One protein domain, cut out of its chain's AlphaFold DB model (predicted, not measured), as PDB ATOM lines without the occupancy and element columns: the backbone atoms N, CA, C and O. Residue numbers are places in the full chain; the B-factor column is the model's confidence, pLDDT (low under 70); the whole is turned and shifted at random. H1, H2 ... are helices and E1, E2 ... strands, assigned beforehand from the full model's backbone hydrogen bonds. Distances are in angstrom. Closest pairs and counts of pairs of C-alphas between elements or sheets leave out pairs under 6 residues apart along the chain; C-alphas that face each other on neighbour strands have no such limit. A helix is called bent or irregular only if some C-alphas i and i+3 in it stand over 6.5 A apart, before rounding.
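AT A GLANCE: This is residues 4 to 126 of the 126 residues of an uncharacterized protein of Paenibacillus polymyxa (strain SC2) (UniProt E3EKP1). A strongly twisted five-stranded sheet has the long helix H2 packed across E5 and E6 and reaching E9, while the smaller sheet E1 to E4 lies partly face to face with it on the side away from H2, the two making a loose sandwich with crossed strands. The small helix H1 hangs at the far end of the smaller sheet, and the turn between E8 and E9 lies at the other end of the longest axis. The printed part has 123 residues with two named helices and nine named strands, in the order H1 E1 E2 E3 E4 E5 E6 E7 H2 E8 E9, a mixed class. The sheets, ordered E7 E6 E5 E8 E9 and E1 E2 E3 E4, are antiparallel throughout. The whole is compact, with a radius of gyration of the C-alphas of 14.4 A and spans of 47 by 31 by 28 A.

IN THESE COORDINATES: H1, residues 4 to 11, begins at C-alpha 4 (-17.600, -46.759, -34.641). E1 is residues 12 to 16, E2 19 to 22, E3 30 to 33 and E4 38 to 40. E5, residues 56 to 66, measures 23.1 A and bends by 88 degrees at residue 59. E6, residues 69 to 76, measures 21.1 A, and E7 is residues 79 to 84. H2, residues 87 to 101, measures 21.2 A and is irregular, with C-alphas 88 and 91 7.2 A apart. E8, residues 109 to 115, measures 19.9 A. E9, residues 121 to 125, ends at C-alpha 125 (1.104, -53.148, -14.501).

HOW THE PARTS SIT: E5, E6 and E7 form a meander, each strand the antiparallel neighbour of the one before; N 71 and O 64 are 2.8 A apart, N 74 and O 81 2.9 A. E5 pairs with E8 through N 58 and O 111, 2.8 A, and the hairpin E8 and E9 has N 112 and O 124 at 2.9 A. H2 is on this sheet at a height of 7.2 A, over E5 and only just over E6, with 3 C-alphas falling on E6. On the local plane it runs across E5 at 89 degrees. The closest C-alphas of H2 and E5 are those of Val 93 and Gly 64, 5.9 A; of H2 and E9, Ala 88 and Glu 121, 6.7 A. E1 to E4 form a second meander, with N 13 and O 21 at 3.0 A, N 22 and O 32 at 2.8 A, and N 39 and O 31 at 2.7 A. The two sheets form a sandwich, two sheets face to face, with best planes 9 degrees apart and strands at 74 degrees. Their closest C-alphas include those of Leu 19 and Gly 64, 5.5 A. H1 only grazes the smaller sheet, with residues 8 to 11. Every O i to N i+4 pair is within hydrogen-bond range in H1, and 9 of 11 in H2.

THE WHOLE: The two C-alphas farthest apart, those of Gln 6 and Asp 118, are 48.5 A apart, and the outline is only just elongated. The printed part has no cut. The one long link, E4 to E5, has 15 residues, 41 to 55, and there the chain changes from one sheet to the other. The mean pLDDT of the printed part is 84.5; residues 4 to 27 are under 70.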
ATOM      1  N   ASN A   4     -17.781 -46.727 -36.092       39.84
ATOM      2  CA  ASN A   4     -17.600 -46.759 -34.641       39.84
ATOM      3  C   ASN A   4     -16.727 -45.604 -34.110       39.84
ATOM      4  O   ASN A   4     -17.000 -45.099 -33.025       39.84
ATOM      5  N   SER A   5     -15.735 -45.121 -34.873       41.16
ATOM      6  CA  SER A   5     -14.916 -43.961 -34.467       41.16
ATOM      7  C   SER A   5     -15.670 -42.631 -34.584       41.16
ATOM      8  O   SER A   5     -15.411 -41.708 -33.819       41.16
ATOM      9  N   GLN A   6     -16.627 -42.533 -35.511       39.44
ATOM     10  CA  GLN A   6     -17.472 -41.343 -35.667       39.44
ATOM     11  C   GLN A   6     -18.502 -41.243 -34.530       39.44
ATOM     12  O   GLN A   6     -18.729 -40.163 -33.992       39.44
ATOM     13  N   ILE A   7     -19.079 -42.376 -34.110       42.88
ATOM     14  CA  ILE A   7     -19.986 -42.446 -32.951       42.88
ATOM     15  C   ILE A   7     -19.223 -42.145 -31.651       42.88
ATOM     16  O   ILE A   7     -19.728 -41.417 -30.799       42.88
ATOM     17  N   TYR A   8     -17.990 -42.645 -31.526       47.38
ATOM     18  CA  TYR A   8     -17.085 -42.342 -30.414       47.38
ATOM     19  C   TYR A   8     -16.835 -40.831 -30.272       47.38
ATOM     20  O   TYR A   8     -17.145 -40.249 -29.237       47.38
ATOM     21  N   ASN A   9     -16.370 -40.171 -31.336       50.16
ATOM     22  CA  ASN A   9     -16.048 -38.739 -31.300       50.16
ATOM     23  C   ASN A   9     -17.278 -37.837 -31.115       50.16
ATOM     24  O   ASN A   9     -17.145 -36.722 -30.622       50.16
ATOM     25  N   LYS A  10     -18.475 -38.297 -31.504       49.56
ATOM     26  CA  LYS A  10     -19.716 -37.525 -31.350       49.56
ATOM     27  C   LYS A  10     -20.231 -37.499 -29.906       49.56
ATOM     28  O   LYS A  10     -20.916 -36.550 -29.539       49.56
ATOM     29  N   ASN A  11     -19.925 -38.529 -29.112       51.09
ATOM     30  CA  ASN A  11     -20.490 -38.693 -27.771       51.09
ATOM     31  C   ASN A  11     -19.461 -38.490 -26.641       51.09
ATOM     32  O   ASN A  11     -19.866 -38.246 -25.506       51.09
ATOM     33  N   VAL A  12     -18.152 -38.567 -26.921       56.94
ATOM     34  CA  VAL A  12     -17.105 -38.204 -25.949       56.94
ATOM     35  C   VAL A  12     -17.092 -36.686 -25.781       56.94
ATOM     36  O   VAL A  12     -16.718 -35.952 -26.691       56.94
ATOM     37  N   MET A  13     -17.506 -36.207 -24.610       59.78
ATOM     38  CA  MET A  13     -17.595 -34.770 -24.318       59.78
ATOM     39  C   MET A  13     -16.294 -34.185 -23.763       59.78
ATOM     40  O   MET A  13     -16.128 -32.969 -23.719       59.78
ATOM     41  N   GLY A  14     -15.364 -35.040 -23.345       59.41
ATOM     42  CA  GLY A  14     -14.055 -34.629 -22.864       59.41
ATOM     43  C   GLY A  14     -13.291 -35.780 -22.225       59.41
ATOM     44  O   GLY A  14     -13.862 -36.813 -21.866       59.41
ATOM     45  N   LYS A  15     -11.983 -35.568 -22.071       65.06
ATOM     46  CA  LYS A  15     -11.084 -36.453 -21.335       65.06
ATOM     47  C   LYS A  15     -10.836 -35.843 -19.958       65.06
ATOM     48  O   LYS A  15     -10.240 -34.771 -19.868       65.06
ATOM     49  N   VAL A  16     -11.287 -36.493 -18.889       58.81
ATOM     50  CA  VAL A  16     -11.050 -36.049 -17.506       58.81
ATOM     51  C   VAL A  16     -10.117 -37.042 -16.839       58.81
ATOM     52  O   VAL A  16     -10.449 -38.214 -16.691       58.81
ATOM     53  N   GLY A  17      -8.918 -36.585 -16.476       57.78
ATOM     54  CA  GLY A  17      -7.951 -37.412 -15.756       57.78
ATOM     55  C   GLY A  17      -7.638 -38.741 -16.452       57.78
ATOM     56  O   GLY A  17      -7.586 -39.760 -15.787       57.78
ATOM     57  N   GLY A  18      -7.516 -38.767 -17.785       62.56
ATOM     58  CA  GLY A  18      -7.222 -39.999 -18.530       62.56
ATOM     59  C   GLY A  18      -8.445 -40.817 -18.963       62.56
ATOM     60  O   GLY A  18      -8.279 -41.734 -19.767       62.56
ATOM     61  N   LEU A  19      -9.651 -40.457 -18.508       66.31
ATOM     62  CA  LEU A  19     -10.910 -41.113 -18.865       66.31
ATOM     63  C   LEU A  19     -11.683 -40.318 -19.908       66.31
ATOM     64  O   LEU A  19     -11.983 -39.144 -19.704       66.31
ATOM     65  N   ASP A  20     -12.077 -40.993 -20.981       69.12
ATOM     66  CA  ASP A  20     -13.006 -40.445 -21.963       69.12
ATOM     67  C   ASP A  20     -14.442 -40.636 -21.452       69.12
ATOM     68  O   ASP A  20     -14.921 -41.768 -21.301       69.12
ATOM     69  N   LEU A  21     -15.107 -39.522 -21.136       67.62
ATOM     70  CA  LEU A  21     -16.473 -39.510 -20.617       67.62
ATOM     71  C   LEU A  21     -17.480 -39.297 -21.746       67.62
ATOM     72  O   LEU A  21     -17.320 -38.415 -22.592       67.62
ATOM     73  N   VAL A  22     -18.544 -40.094 -21.716       63.75
ATOM     74  CA  VAL A  22     -19.636 -40.109 -22.684       63.75
ATOM     75  C   VAL A  22     -20.927 -39.777 -21.946       63.75
ATOM     76  O   VAL A  22     -21.449 -40.586 -21.173       63.75
ATOM     77  N   GLN A  23     -21.450 -38.569 -22.142       61.06
ATOM     78  CA  GLN A  23     -22.679 -38.180 -21.461       61.06
ATOM     79  C   GLN A  23     -23.890 -38.834 -22.121       61.06
ATOM     80  O   GLN A  23     -24.115 -38.707 -23.324       61.06
ATOM     81  N   LEU A  24     -24.704 -39.479 -21.297       55.47
ATOM     82  CA  LEU A  24     -26.093 -39.755 -21.613       55.47
ATOM     83  C   LEU A  24     -26.897 -38.515 -21.154       55.47
ATOM     84  O   LEU A  24     -26.533 -37.875 -20.168       55.47
ATOM     85  N   SER A  25     -27.860 -38.061 -21.949       51.25
ATOM     86  CA  SER A  25     -28.488 -36.723 -21.919       51.25
ATOM     87  C   SER A  25     -28.830 -36.090 -20.537       51.25
ATOM     88  O   SER A  25     -28.933 -36.737 -19.499       51.25
ATOM     89  N   GLY A  26     -29.011 -34.760 -20.520       53.97
ATOM     90  CA  GLY A  26     -28.909 -33.828 -19.374       53.97
ATOM     91  C   GLY A  26     -29.844 -33.933 -18.150       53.97
ATOM     92  O   GLY A  26     -30.149 -32.901 -17.557       53.97
ATOM     93  N   LYS A  27     -30.248 -35.131 -17.708       59.41
ATOM     94  CA  LYS A  27     -30.845 -35.385 -16.374       59.41
ATOM     95  C   LYS A  27     -30.340 -36.659 -15.687       59.41
ATOM     96  O   LYS A  27     -30.753 -36.944 -14.570       59.41
ATOM     97  N   GLU A  28     -29.445 -37.412 -16.316       70.81
ATOM     98  CA  GLU A  28     -29.093 -38.746 -15.828       70.81
ATOM     99  C   GLU A  28     -28.160 -38.709 -14.611       70.81
ATOM    100  O   GLU A  28     -27.312 -37.823 -14.472       70.81
ATOM    101  N   GLU A  29     -28.346 -39.659 -13.694       82.69
ATOM    102  CA  GLU A  29     -27.566 -39.782 -12.453       82.69
ATOM    103  C   GLU A  29     -26.148 -40.322 -12.687       82.69
ATOM    104  O   GLU A  29     -25.311 -40.300 -11.782       82.69
ATOM    105  N   PHE A  30     -25.872 -40.813 -13.893       82.00
ATOM    106  CA  PHE A  30     -24.586 -41.345 -14.309       82.00
ATOM    107  C   PHE A  30     -24.293 -40.980 -15.766       82.00
ATOM    108  O   PHE A  30     -25.187 -40.641 -16.538       82.00
ATOM    109  N   VAL A  31     -23.019 -41.065 -16.127       83.31
ATOM    110  CA  VAL A  31     -22.523 -41.029 -17.505       83.31
ATOM    111  C   VAL A  31     -21.845 -42.358 -17.810       83.31
ATOM    112  O   VAL A  31     -21.447 -43.072 -16.891       83.31
ATOM    113  N   MET A  32     -21.707 -42.720 -19.079       82.69
ATOM    114  CA  MET A  32     -20.907 -43.887 -19.450       82.69
ATOM    115  C   MET A  32     -19.485 -43.425 -19.731       82.69
ATOM    116  O   MET A  32     -19.280 -42.358 -20.298       82.69
ATOM    117  N   ASN A  33     -18.477 -44.202 -19.363       86.56
ATOM    118  CA  ASN A  33     -17.150 -43.985 -19.931       86.56
ATOM    119  C   ASN A  33     -17.031 -44.689 -21.292       86.56
ATOM    120  O   ASN A  33     -17.843 -45.547 -21.648       86.56
ATOM    121  N   ALA A  34     -15.987 -44.366 -22.050       82.88
ATOM    122  CA  ALA A  34     -15.726 -44.964 -23.360       82.88
ATOM    123  C   ALA A  34     -15.496 -46.487 -23.341       82.88
ATOM    124  O   ALA A  34     -15.491 -47.127 -24.392       82.88
ATOM    125  N   ARG A  35     -15.287 -47.076 -22.159       88.00
ATOM    126  CA  ARG A  35     -15.161 -48.523 -21.971       88.00
ATOM    127  C   ARG A  35     -16.492 -49.195 -21.659       88.00
ATOM    128  O   ARG A  35     -16.508 -50.408 -21.577       88.00
ATOM    129  N   GLY A  36     -17.593 -48.457 -21.521       86.50
ATOM    130  CA  GLY A  36     -18.902 -49.021 -21.190       86.50
ATOM    131  C   GLY A  36     -19.155 -49.183 -19.688       86.50
ATOM    132  O   GLY A  36     -20.114 -49.845 -19.308       86.50
ATOM    133  N   GLY A  37     -18.336 -48.569 -18.830       88.12
ATOM    134  CA  GLY A  37     -18.579 -48.496 -17.390       88.12
ATOM    135  C   GLY A  37     -19.512 -47.344 -17.027       88.12
ATOM    136  O   GLY A  37     -19.350 -46.230 -17.531       88.12
ATOM    137  N   LYS A  38     -20.470 -47.594 -16.128       89.69
ATOM    138  CA  LYS A  38     -21.331 -46.549 -15.550       89.69
ATOM    139  C   LYS A  38     -20.534 -45.737 -14.536       89.69
ATOM    140  O   LYS A  38     -20.029 -46.300 -13.575       89.69
ATOM    141  N   VAL A  39     -20.463 -44.424 -14.710       87.75
ATOM    142  CA  VAL A  39     -19.840 -43.471 -13.785       87.75
ATOM    143  C   VAL A  39     -20.938 -42.592 -13.188       87.75
ATOM    144  O   VAL A  39     -21.405 -41.646 -13.820       87.75
ATOM    145  N   TYR A  40     -21.390 -42.919 -11.975       89.06
ATOM    146  CA  TYR A  40     -22.331 -42.083 -11.222       89.06
ATOM    147  C   TYR A  40     -21.753 -40.696 -10.927       89.06
ATOM    148  O   TYR A  40     -20.586 -40.577 -10.561       89.06
ATOM    149  N   LYS A  41     -22.602 -39.663 -11.026       84.19
ATOM    150  CA  LYS A  41     -22.278 -38.286 -10.606       84.19
ATOM    151  C   LYS A  41     -21.985 -38.198  -9.109       84.19
ATOM    152  O   LYS A  41     -21.179 -37.381  -8.682       84.19
ATOM    153  N   ASP A  42     -22.657 -39.031  -8.322       88.50
ATOM    154  CA  ASP A  42     -22.338 -39.235  -6.916       88.50
ATOM    155  C   ASP A  42     -21.318 -40.372  -6.798       88.50
ATOM    156  O   ASP A  42     -21.635 -41.543  -7.021       88.50
ATOM    157  N   ILE A  43     -20.084 -40.013  -6.446       88.50
ATOM    158  CA  ILE A  43     -18.963 -40.949  -6.326       88.50
ATOM    159  C   ILE A  43     -19.175 -41.990  -5.220       88.50
ATOM    160  O   ILE A  43     -18.603 -43.077  -5.279       88.50
ATOM    161  N   THR A  44     -20.016 -41.686  -4.225       92.25
ATOM    162  CA  THR A  44     -20.274 -42.576  -3.088       92.25
ATOM    163  C   THR A  44     -21.086 -43.810  -3.479       92.25
ATOM    164  O   THR A  44     -21.013 -44.823  -2.784       92.25
ATOM    165  N   LYS A  45     -21.771 -43.768  -4.634       94.19
ATOM    166  CA  LYS A  45     -22.480 -44.912  -5.230       94.19
ATOM    167  C   LYS A  45     -21.542 -46.000  -5.763       94.19
ATOM    168  O   LYS A  45     -21.996 -47.111  -6.017       94.19
ATOM    169  N   HIS A  46     -20.254 -45.700  -5.936       94.75
ATOM    170  CA  HIS A  46     -19.252 -46.698  -6.310       94.75
ATOM    171  C   HIS A  46     -18.645 -47.344  -5.069       94.75
ATOM    172  O   HIS A  46     -18.219 -46.661  -4.132       94.75
ATOM    173  N   SER A  47     -18.529 -48.666  -5.078       96.44
ATOM    174  CA  SER A  47     -17.739 -49.389  -4.080       96.44
ATOM    175  C   SER A  47     -16.242 -49.129  -4.276       96.44
ATOM    176  O   SER A  47     -15.797 -48.741  -5.359       96.44
ATOM    177  N   TYR A  48     -15.455 -49.344  -3.225       97.31
ATOM    178  CA  TYR A  48     -14.001 -49.415  -3.364       97.31
ATOM    179  C   TYR A  48     -13.594 -50.731  -4.020       97.31
ATOM    180  O   TYR A  48     -14.245 -51.757  -3.808       97.31
ATOM    181  N   LEU A  49     -12.516 -50.697  -4.803       97.19
ATOM    182  CA  LEU A  49     -11.878 -51.903  -5.307       97.19
ATOM    183  C   LEU A  49     -11.363 -52.724  -4.117       97.19
ATOM    184  O   LEU A  49     -10.794 -52.178  -3.172       97.19
ATOM    185  N   GLU A  50     -11.561 -54.034  -4.163       96.06
ATOM    186  CA  GLU A  50     -10.989 -54.936  -3.168       96.06
ATOM    187  C   GLU A  50      -9.471 -55.049  -3.371       96.06
ATOM    188  O   GLU A  50      -8.996 -55.318  -4.469       96.06
ATOM    189  N   ILE A  51      -8.696 -54.840  -2.305       96.25
ATOM    190  CA  ILE A  51      -7.228 -54.877  -2.358       96.25
ATOM    191  C   ILE A  51      -6.728 -55.768  -1.216       96.25
ATOM    192  O   ILE A  51      -6.524 -55.288  -0.091       96.25
ATOM    193  N   PRO A  52      -6.593 -57.085  -1.455       94.38
ATOM    194  CA  PRO A  52      -6.137 -58.023  -0.441       94.38
ATOM    195  C   PRO A  52      -4.619 -57.934  -0.241       94.38
ATOM    196  O   PRO A  52      -3.872 -57.550  -1.140       94.38
ATOM    197  N   LYS A  53      -4.135 -58.355   0.937       93.00
ATOM    198  CA  LYS A  53      -2.689 -58.373   1.233       93.00
ATOM    199  C   LYS A  53      -1.905 -59.240   0.241       93.00
ATOM    200  O   LYS A  53      -0.825 -58.850  -0.173       93.00
ATOM    201  N   ALA A  54      -2.472 -60.374  -0.169       92.81
ATOM    202  CA  ALA A  54      -1.837 -61.306  -1.100       92.81
ATOM    203  C   ALA A  54      -1.660 -60.761  -2.531       92.81
ATOM    204  O   ALA A  54      -1.048 -61.443  -3.342       92.81
ATOM    205  N   GLY A  55      -2.191 -59.572  -2.837       95.31
ATOM    206  CA  GLY A  55      -2.297 -59.091  -4.209       95.31
ATOM    207  C   GLY A  55      -3.525 -59.667  -4.912       95.31
ATOM    208  O   GLY A  55      -4.016 -60.754  -4.592       95.31
ATOM    209  N   LYS A  56      -4.077 -58.900  -5.848       97.38
ATOM    210  CA  LYS A  56      -5.135 -59.348  -6.750       97.38
ATOM    211  C   LYS A  56      -4.986 -58.668  -8.097       97.38
ATOM    212  O   LYS A  56      -4.859 -57.446  -8.178       97.38
ATOM    213  N   VAL A  57      -5.028 -59.479  -9.148       97.88
ATOM    214  CA  VAL A  57      -4.936 -59.016 -10.531       97.88
ATOM    215  C   VAL A  57      -6.327 -58.693 -11.059       97.88
ATOM    216  O   VAL A  57      -7.256 -59.488 -10.919       97.88
ATOM    217  N   TYR A  58      -6.449 -57.528 -11.684       97.44
ATOM    218  CA  TYR A  58      -7.656 -57.055 -12.344       97.44
ATOM    219  C   TYR A  58      -7.389 -56.765 -13.818       97.44
ATOM    220  O   TYR A  58      -6.367 -56.170 -14.169       97.44
ATOM    221  N   ASP A  59      -8.352 -57.114 -14.670       96.94
ATOM    222  CA  ASP A  59      -8.382 -56.680 -16.064       96.94
ATOM    223  C   ASP A  59      -8.882 -55.233 -16.130       96.94
ATOM    224  O   ASP A  59     -10.083 -54.951 -16.184       96.94
ATOM    225  N   ALA A  60      -7.948 -54.287 -16.081       95.88
ATOM    226  CA  ALA A  60      -8.241 -52.865 -16.072       95.88
ATOM    227  C   ALA A  60      -8.448 -52.342 -17.499       95.88
ATOM    228  O   ALA A  60      -7.600 -52.475 -18.378       95.88
ATOM    229  N   LEU A  61      -9.584 -51.687 -17.732       93.94
ATOM    230  CA  LEU A  61      -9.949 -51.121 -19.032       93.94
ATOM    231  C   LEU A  61      -9.578 -49.641 -19.154       93.94
ATOM    232  O   LEU A  61      -9.306 -49.151 -20.257       93.94
ATOM    233  N   SER A  62      -9.593 -48.923 -18.031       92.06
ATOM    234  CA  SER A  62      -9.174 -47.526 -17.931       92.06
ATOM    235  C   SER A  62      -9.028 -47.084 -16.476       92.06
ATOM    236  O   SER A  62      -9.703 -47.608 -15.593       92.06
ATOM    237  N   VAL A  63      -8.199 -46.071 -16.245       92.44
ATOM    238  CA  VAL A  63      -7.941 -45.458 -14.935       92.44
ATOM    239  C   VAL A  63      -8.074 -43.946 -15.071       92.44
ATOM    240  O   VAL A  63      -7.752 -43.398 -16.127       92.44
ATOM    241  N   GLY A  64      -8.532 -43.281 -14.013       90.25
ATOM    242  CA  GLY A  64      -8.510 -41.829 -13.950       90.25
ATOM    243  C   GLY A  64      -9.098 -41.262 -12.676       90.25
ATOM    244  O   GLY A  64      -9.030 -41.889 -11.622       90.25
ATOM    245  N   LYS A  65      -9.676 -40.064 -12.776       87.94
ATOM    246  CA  LYS A  65     -10.261 -39.354 -11.635       87.94
ATOM    247  C   LYS A  65     -11.703 -38.944 -11.874       87.94
ATOM    248  O   LYS A  65     -12.075 -38.553 -12.980       87.94
ATOM    249  N   HIS A  66     -12.483 -38.960 -10.801       85.31
ATOM    250  CA  HIS A  66     -13.795 -38.334 -10.724       85.31
ATOM    251  C   HIS A  66     -13.761 -37.247  -9.642       85.31
ATOM    252  O   HIS A  66     -13.774 -37.533  -8.446       85.31
ATOM    253  N   GLY A  67     -13.639 -35.986 -10.066       83.19
ATOM    254  CA  GLY A  67     -13.233 -34.908  -9.165       83.19
ATOM    255  C   GLY A  67     -11.794 -35.129  -8.687       83.19
ATOM    256  O   GLY A  67     -10.890 -35.268  -9.511       83.19
ATOM    257  N   ALA A  68     -11.589 -35.185  -7.370       84.06
ATOM    258  CA  ALA A  68     -10.298 -35.528  -6.767       84.06
ATOM    259  C   ALA A  68     -10.100 -37.045  -6.573       84.06
ATOM    260  O   ALA A  68      -8.973 -37.500  -6.409       84.06
ATOM    261  N   GLU A  69     -11.175 -37.836  -6.631       90.19
ATOM    262  CA  GLU A  69     -11.150 -39.250  -6.254       90.19
ATOM    263  C   GLU A  69     -10.588 -40.129  -7.383       90.19
ATOM    264  O   GLU A  69     -11.085 -40.054  -8.517       90.19
ATOM    265  N   PRO A  70      -9.587 -40.986  -7.111       94.44
ATOM    266  CA  PRO A  70      -9.087 -41.935  -8.092       94.44
ATOM    267  C   PRO A  70     -10.112 -43.051  -8.329       94.44
ATOM    268  O   PRO A  70     -10.663 -43.637  -7.396       94.44
ATOM    269  N   ILE A  71     -10.353 -43.370  -9.597       95.31
ATOM    270  CA  ILE A  71     -11.261 -44.438 -10.014       95.31
ATOM    271  C   ILE A  71     -10.622 -45.332 -11.071       95.31
ATOM    272  O   ILE A  71      -9.761 -44.920 -11.854       95.31
ATOM    273  N   ILE A  72     -11.103 -46.567 -11.123       95.75
ATOM    274  CA  ILE A  72     -10.701 -47.572 -12.100       95.75
ATOM    275  C   ILE A  72     -11.931 -48.214 -12.720       95.75
ATOM    276  O   ILE A  72     -12.952 -48.409 -12.067       95.75
ATOM    277  N   THR A  73     -11.836 -48.532 -14.004       95.81
ATOM    278  CA  THR A  73     -12.810 -49.361 -14.711       95.81
ATOM    279  C   THR A  73     -12.186 -50.712 -14.977       95.81
ATOM    280  O   THR A  73     -11.134 -50.776 -15.612       95.81
ATOM    281  N   VAL A  74     -12.834 -51.774 -14.520       96.81
ATOM    282  CA  VAL A  74     -12.362 -53.152 -14.677       96.81
ATOM    283  C   VAL A  74     -13.408 -53.987 -15.399       96.81
ATOM    284  O   VAL A  74     -14.605 -53.699 -15.323       96.81
ATOM    285  N   SER A  75     -12.951 -55.026 -16.091       95.44
ATOM    286  CA  SER A  75     -13.817 -56.132 -16.472       95.44
ATOM    287  C   SER A  75     -13.792 -57.172 -15.354       95.44
ATOM    288  O   SER A  75     -12.728 -57.661 -14.985       95.44
ATOM    289  N   LEU A  76     -14.956 -57.484 -14.791       90.38
ATOM    290  CA  LEU A  76     -15.122 -58.518 -13.777       90.38
ATOM    291  C   LEU A  76     -16.289 -59.409 -14.195       90.38
ATOM    292  O   LEU A  76     -17.395 -58.918 -14.385       90.38
ATOM    293  N   ASN A  77     -16.049 -60.713 -14.355       88.12
ATOM    294  CA  ASN A  77     -17.076 -61.687 -14.749       88.12
ATOM    295  C   ASN A  77     -17.857 -61.292 -16.023       88.12
ATOM    296  O   ASN A  77     -19.071 -61.459 -16.086       88.12
ATOM    297  N   ASN A  78     -17.163 -60.761 -17.038       85.44
ATOM    298  CA  ASN A  78     -17.738 -60.214 -18.279       85.44
ATOM    299  C   ASN A  78     -18.632 -58.971 -18.103       85.44
ATOM    300  O   ASN A  78     -19.258 -58.527 -19.065       85.44
ATOM    301  N   GLU A  79     -18.653 -58.365 -16.918       92.44
ATOM    302  CA  GLU A  79     -19.304 -57.084 -16.660       92.44
ATOM    303  C   GLU A  79     -18.267 -55.969 -16.530       92.44
ATOM    304  O   GLU A  79     -17.136 -56.184 -16.091       92.44
ATOM    305  N   ILE A  80     -18.644 -54.756 -16.934       94.31
ATOM    306  CA  ILE A  80     -17.770 -53.583 -16.866       94.31
ATOM    307  C   ILE A  80     -18.201 -52.738 -15.680       94.31
ATOM    308  O   ILE A  80     -19.295 -52.171 -15.666       94.31
ATOM    309  N   GLN A  81     -17.327 -52.652 -14.685       95.69
ATOM    310  CA  GLN A  81     -17.619 -51.999 -13.417       95.69
ATOM    311  C   GLN A  81     -16.616 -50.889 -13.131       95.69
ATOM    312  O   GLN A  81     -15.446 -50.967 -13.509       95.69
ATOM    313  N   VAL A  82     -17.095 -49.840 -12.463       94.88
ATOM    314  CA  VAL A  82     -16.284 -48.711 -12.010       94.88
ATOM    315  C   VAL A  82     -16.158 -48.799 -10.495       94.88
ATOM    316  O   VAL A  82     -17.154 -48.970  -9.797       94.88
ATOM    317  N   PHE A  83     -14.933 -48.684  -9.998       97.06
ATOM    318  CA  PHE A  83     -14.626 -48.707  -8.575       97.06
ATOM    319  C   PHE A  83     -13.853 -47.461  -8.174       97.06
ATOM    320  O   PHE A  83     -13.069 -46.916  -8.957       97.06
ATOM    321  N   ARG A  84     -14.034 -47.050  -6.919       97.12
ATOM    322  CA  ARG A  84     -13.106 -46.137  -6.252       97.12
ATOM    323  C   ARG A  84     -11.811 -46.862  -5.924       97.12
ATOM    324  O   ARG A  84     -11.830 -48.018  -5.502       97.12
ATOM    325  N   LEU A  85     -10.696 -46.163  -6.060       96.81
ATOM    326  CA  LEU A  85      -9.424 -46.576  -5.485       96.81
ATOM    327  C   LEU A  85      -9.195 -45.819  -4.168       96.81
ATOM    328  O   LEU A  85      -9.647 -44.682  -4.031       96.81
ATOM    329  N   PRO A  86      -8.499 -46.418  -3.189       95.56
ATOM    330  CA  PRO A  86      -7.998 -45.676  -2.036       95.56
ATOM    331  C   PRO A  86      -7.108 -44.497  -2.453       95.56
ATOM    332  O   PRO A  86      -6.415 -44.553  -3.472       95.56
ATOM    333  N   SER A  87      -7.063 -43.445  -1.631       94.06
ATOM    334  CA  SER A  87      -6.258 -42.243  -1.897       94.06
ATOM    335  C   SER A  87      -4.756 -42.524  -2.022       94.06
ATOM    336  O   SER A  87      -4.056 -41.790  -2.716       94.06
ATOM    337  N   ALA A  88      -4.262 -43.624  -1.444       94.62
ATOM    338  CA  ALA A  88      -2.884 -44.087  -1.613       94.62
ATOM    339  C   ALA A  88      -2.486 -44.301  -3.087       94.62
ATOM    340  O   ALA A  88      -1.318 -44.164  -3.443       94.62
ATOM    341  N   PHE A  89      -3.454 -44.575  -3.968       95.94
ATOM    342  CA  PHE A  89      -3.217 -44.761  -5.399       95.94
ATOM    343  C   PHE A  89      -3.239 -43.462  -6.204       95.94
ATOM    344  O   PHE A  89      -3.019 -43.502  -7.414       95.94
ATOM    345  N   GLU A  90      -3.480 -42.304  -5.583       94.12
ATOM    346  CA  GLU A  90      -3.603 -41.038  -6.309       94.12
ATOM    347  C   GLU A  90      -2.350 -40.719  -7.138       94.12
ATOM    348  O   GLU A  90      -2.461 -40.353  -8.310       94.12
ATOM    349  N   GLY A  91      -1.159 -40.900  -6.558       94.25
ATOM    350  CA  GLY A  91       0.111 -40.670  -7.252       94.25
ATOM    351  C   GLY A  91       0.272 -41.561  -8.487       94.25
ATOM    352  O   GLY A  91       0.628 -41.073  -9.560       94.25
ATOM    353  N   TRP A  92      -0.077 -42.843  -8.362       95.00
ATOM    354  CA  TRP A  92      -0.051 -43.797  -9.471       95.00
ATOM    355  C   TRP A  92      -1.062 -43.418 -10.563       95.00
ATOM    356  O   TRP A  92      -0.702 -43.319 -11.737       95.00
ATOM    357  N   VAL A  93      -2.305 -43.091 -10.191       94.62
ATOM    358  CA  VAL A  93      -3.340 -42.632 -11.134       94.62
ATOM    359  C   VAL A  93      -2.909 -41.361 -11.867       94.62
ATOM    360  O   VAL A  93      -3.105 -41.257 -13.081       94.62
ATOM    361  N   ASN A  94      -2.291 -40.405 -11.169       91.75
ATOM    362  CA  ASN A  94      -1.758 -39.184 -11.775       91.75
ATOM    363  C   ASN A  94      -0.661 -39.496 -12.801       91.75
ATOM    364  O   ASN A  94      -0.668 -38.927 -13.894       91.75
ATOM    365  N   GLN A  95       0.250 -40.421 -12.487       92.50
ATOM    366  CA  GLN A  95       1.321 -40.823 -13.398       92.50
ATOM    367  C   GLN A  95       0.763 -41.469 -14.673       92.50
ATOM    368  O   GLN A  95       1.106 -41.048 -15.778       92.50
ATOM    369  N   ILE A  96      -0.148 -42.436 -14.538       92.06
ATOM    370  CA  ILE A  96      -0.826 -43.063 -15.681       92.06
ATOM    371  C   ILE A  96      -1.578 -42.021 -16.509       92.06
ATOM    372  O   ILE A  96      -1.534 -42.044 -17.741       92.06
ATOM    373  N   THR A  97      -2.268 -41.096 -15.845       86.88
ATOM    374  CA  THR A  97      -2.999 -40.016 -16.508       86.88
ATOM    375  C   THR A  97      -2.060 -39.157 -17.349       86.88
ATOM    376  O   THR A  97      -2.353 -38.906 -18.517       86.88
ATOM    377  N   ALA A  98      -0.918 -38.747 -16.791       87.81
ATOM    378  CA  ALA A  98       0.082 -37.956 -17.499       87.81
ATOM    379  C   ALA A  98       0.633 -38.697 -18.729       87.81
ATOM    380  O   ALA A  98       0.710 -38.114 -19.809       87.81
ATOM    381  N   LEU A  99       0.918 -39.998 -18.599       87.31
ATOM    382  CA  LEU A  99       1.326 -40.854 -19.720       87.31
ATOM    383  C   LEU A  99       0.235 -40.937 -20.802       87.31
ATOM    384  O   LEU A  99       0.510 -40.809 -21.991       87.31
ATOM    385  N   SER A 100      -1.029 -41.082 -20.403       83.56
ATOM    386  CA  SER A 100      -2.170 -41.096 -21.329       83.56
ATOM    387  C   SER A 100      -2.354 -39.766 -22.067       83.56
ATOM    388  O   SER A 100      -2.810 -39.747 -23.214       83.56
ATOM    389  N   LEU A 101      -2.019 -38.641 -21.430       80.06
ATOM    390  CA  LEU A 101      -2.058 -37.312 -22.045       80.06
ATOM    391  C   LEU A 101      -0.876 -37.067 -22.992       80.06
ATOM    392  O   LEU A 101      -1.057 -36.367 -23.984       80.06
ATOM    393  N   SER A 102       0.288 -37.681 -22.758       85.06
ATOM    394  CA  SER A 102       1.424 -37.636 -23.691       85.06
ATOM    395  C   SER A 102       1.294 -38.602 -24.877       85.06
ATOM    396  O   SER A 102       2.173 -38.651 -25.735       85.06
ATOM    397  N   GLY A 103       0.188 -39.350 -24.958       81.44
ATOM    398  CA  GLY A 103      -0.113 -40.278 -26.051       81.44
ATOM    399  C   GLY A 103       0.269 -41.733 -25.773       81.44
ATOM    400  O   GLY A 103      -0.044 -42.603 -26.589       81.44
ATOM    401  N   THR A 104       0.878 -42.028 -24.621       84.38
ATOM    402  CA  THR A 104       1.201 -43.397 -24.206       84.38
ATOM    403  C   THR A 104      -0.057 -44.127 -23.749       84.38
ATOM    404  O   THR A 104      -0.758 -43.707 -22.830       84.38
ATOM    405  N   LYS A 105      -0.348 -45.270 -24.372       84.94
ATOM    406  CA  LYS A 105      -1.521 -46.084 -24.037       84.94
ATOM    407  C   LYS A 105      -1.130 -47.218 -23.091       84.94
ATOM    408  O   LYS A 105      -0.589 -48.216 -23.542       84.94
ATOM    409  N   MET A 106      -1.448 -47.064 -21.805       87.56
ATOM    410  CA  MET A 106      -1.235 -48.104 -20.781       87.56
ATOM    411  C   MET A 106      -2.427 -49.061 -20.630       87.56
ATOM    412  O   MET A 106      -2.277 -50.141 -20.076       87.56
ATOM    413  N   PHE A 107      -3.617 -48.657 -21.096       90.75
ATOM    414  CA  PHE A 107      -4.864 -49.395 -20.892       90.75
ATOM    415  C   PHE A 107      -5.629 -49.643 -22.203       90.75
ATOM    416  O   PHE A 107      -5.666 -48.753 -23.066       90.75
ATOM    417  N   PRO A 108      -6.303 -50.803 -22.352       93.25
ATOM    418  CA  PRO A 108      -6.527 -51.850 -21.341       93.25
ATOM    419  C   PRO A 108      -5.266 -52.670 -21.003       93.25
ATOM    420  O   PRO A 108      -4.373 -52.775 -21.837       93.25
ATOM    421  N   GLY A 109      -5.203 -53.231 -19.794       94.12
ATOM    422  CA  GLY A 109      -4.055 -53.990 -19.291       94.12
ATOM    423  C   GLY A 109      -4.350 -54.681 -17.959       94.12
ATOM    424  O   GLY A 109      -5.330 -54.355 -17.288       94.12
ATOM    425  N   ARG A 110      -3.508 -55.643 -17.574       96.94
ATOM    426  CA  ARG A 110      -3.620 -56.324 -16.278       96.94
ATOM    427  C   ARG A 110      -2.886 -55.519 -15.218       96.94
ATOM    428  O   ARG A 110      -1.759 -55.088 -15.448       96.94
ATOM    429  N   VAL A 111      -3.524 -55.323 -14.072       97.62
ATOM    430  CA  VAL A 111      -2.931 -54.592 -12.949       97.62
ATOM    431  C   VAL A 111      -3.083 -55.410 -11.688       97.62
ATOM    432  O   VAL A 111      -4.193 -55.824 -11.352       97.62
ATOM    433  N   GLU A 112      -1.982 -55.627 -10.989       97.94
ATOM    434  CA  GLU A 112      -1.999 -56.184  -9.647       97.94
ATOM    435  C   GLU A 112      -2.118 -55.064  -8.620       97.94
ATOM    436  O   GLU A 112      -1.324 -54.127  -8.627       97.94
ATOM    437  N   PHE A 113      -3.102 -55.177  -7.727       97.94
ATOM    438  CA  PHE A 113      -3.240 -54.328  -6.549       97.94
ATOM    439  C   PHE A 113      -2.998 -55.158  -5.296       97.94
ATOM    440  O   PHE A 113      -3.639 -56.194  -5.112       97.94
ATOM    441  N   GLY A 114      -2.131 -54.692  -4.402       96.62
ATOM    442  CA  GLY A 114      -1.824 -55.413  -3.171       96.62
ATOM    443  C   GLY A 114      -1.293 -54.528  -2.054       96.62
ATOM    444  O   GLY A 114      -1.233 -53.302  -2.171       96.62
ATOM    445  N   LYS A 115      -0.911 -55.174  -0.948       95.75
ATOM    446  CA  LYS A 115      -0.293 -54.525   0.214       95.75
ATOM    447  C   LYS A 115       1.027 -55.205   0.540       95.75
ATOM    448  O   LYS A 115       1.095 -56.430   0.575       95.75
ATOM    449  N   ARG A 116       2.059 -54.413   0.804       92.75
ATOM    450  CA  ARG A 116       3.357 -54.887   1.285       92.75
ATOM    451  C   ARG A 116       3.303 -55.178   2.785       92.75
ATOM    452  O   ARG A 116       2.341 -54.831   3.473       92.75
ATOM    453  N   ASP A 117       4.347 -55.819   3.303       92.44
ATOM    454  CA  ASP A 117       4.441 -56.154   4.729       92.44
ATOM    455  C   ASP A 117       4.528 -54.932   5.647       92.44
ATOM    456  O   ASP A 117       4.062 -54.998   6.782       92.44
ATOM    457  N   ASP A 118       5.041 -53.808   5.145       92.12
ATOM    458  CA  ASP A 118       5.063 -52.520   5.852       92.12
ATOM    459  C   ASP A 118       3.699 -51.798   5.860       92.12
ATOM    460  O   ASP A 118       3.576 -50.700   6.401       92.12
ATOM    461  N   GLY A 119       2.666 -52.409   5.271       88.44
ATOM    462  CA  GLY A 119       1.322 -51.850   5.154       88.44
ATOM    463  C   GLY A 119       1.131 -50.906   3.966       88.44
ATOM    464  O   GLY A 119      -0.004 -50.495   3.723       88.44
ATOM    465  N   SER A 120       2.187 -50.589   3.208       90.44
ATOM    466  CA  SER A 120       2.074 -49.762   2.006       90.44
ATOM    467  C   SER A 120       1.315 -50.491   0.900       90.44
ATOM    468  O   SER A 120       1.487 -51.687   0.658       90.44
ATOM    469  N   GLU A 121       0.455 -49.758   0.208       94.75
ATOM    470  CA  GLU A 121      -0.300 -50.260  -0.934       94.75
ATOM    471  C   GLU A 121       0.517 -50.112  -2.225       94.75
ATOM    472  O   GLU A 121       1.361 -49.219  -2.353       94.75
ATOM    473  N   TYR A 122       0.301 -51.008  -3.189       95.62
ATOM    474  CA  TYR A 122       0.971 -50.952  -4.487       95.62
ATOM    475  C   TYR A 122       0.044 -51.316  -5.636       95.62
ATOM    476  O   TYR A 122      -0.917 -52.066  -5.461       95.62
ATOM    477  N   ALA A 123       0.362 -50.758  -6.803       96.88
ATOM    478  CA  ALA A 123      -0.223 -51.115  -8.083       96.88
ATOM    479  C   ALA A 123       0.907 -51.371  -9.087       96.88
ATOM    480  O   ALA A 123       1.770 -50.510  -9.263       96.88
ATOM    481  N   GLU A 124       0.890 -52.530  -9.736       95.44
ATOM    482  CA  GLU A 124       1.881 -52.951 -10.736       95.44
ATOM    483  C   GLU A 124       1.158 -53.304 -12.041       95.44
ATOM    484  O   GLU A 124       0.160 -54.025 -12.021       95.44
ATOM    485  N   ILE A 125       1.634 -52.789 -13.176       94.56
ATOM    486  CA  ILE A 125       1.104 -53.148 -14.501       94.56
ATOM    487  C   ILE A 125       1.886 -54.365 -15.011       94.56
ATOM    488  O   ILE A 125       3.114 -54.314 -15.048       94.56
ATOM    489  N   LEU A 126       1.173 -55.431 -15.400       94.50
ATOM    490  CA  LEU A 126       1.727 -56.738 -15.799       94.50
ATOM    491  C   LEU A 126       1.816 -56.948 -17.314       94.50
ATOM    492  O   LEU A 126       0.926 -56.448 -18.041       94.50
TER     493      LEU A 126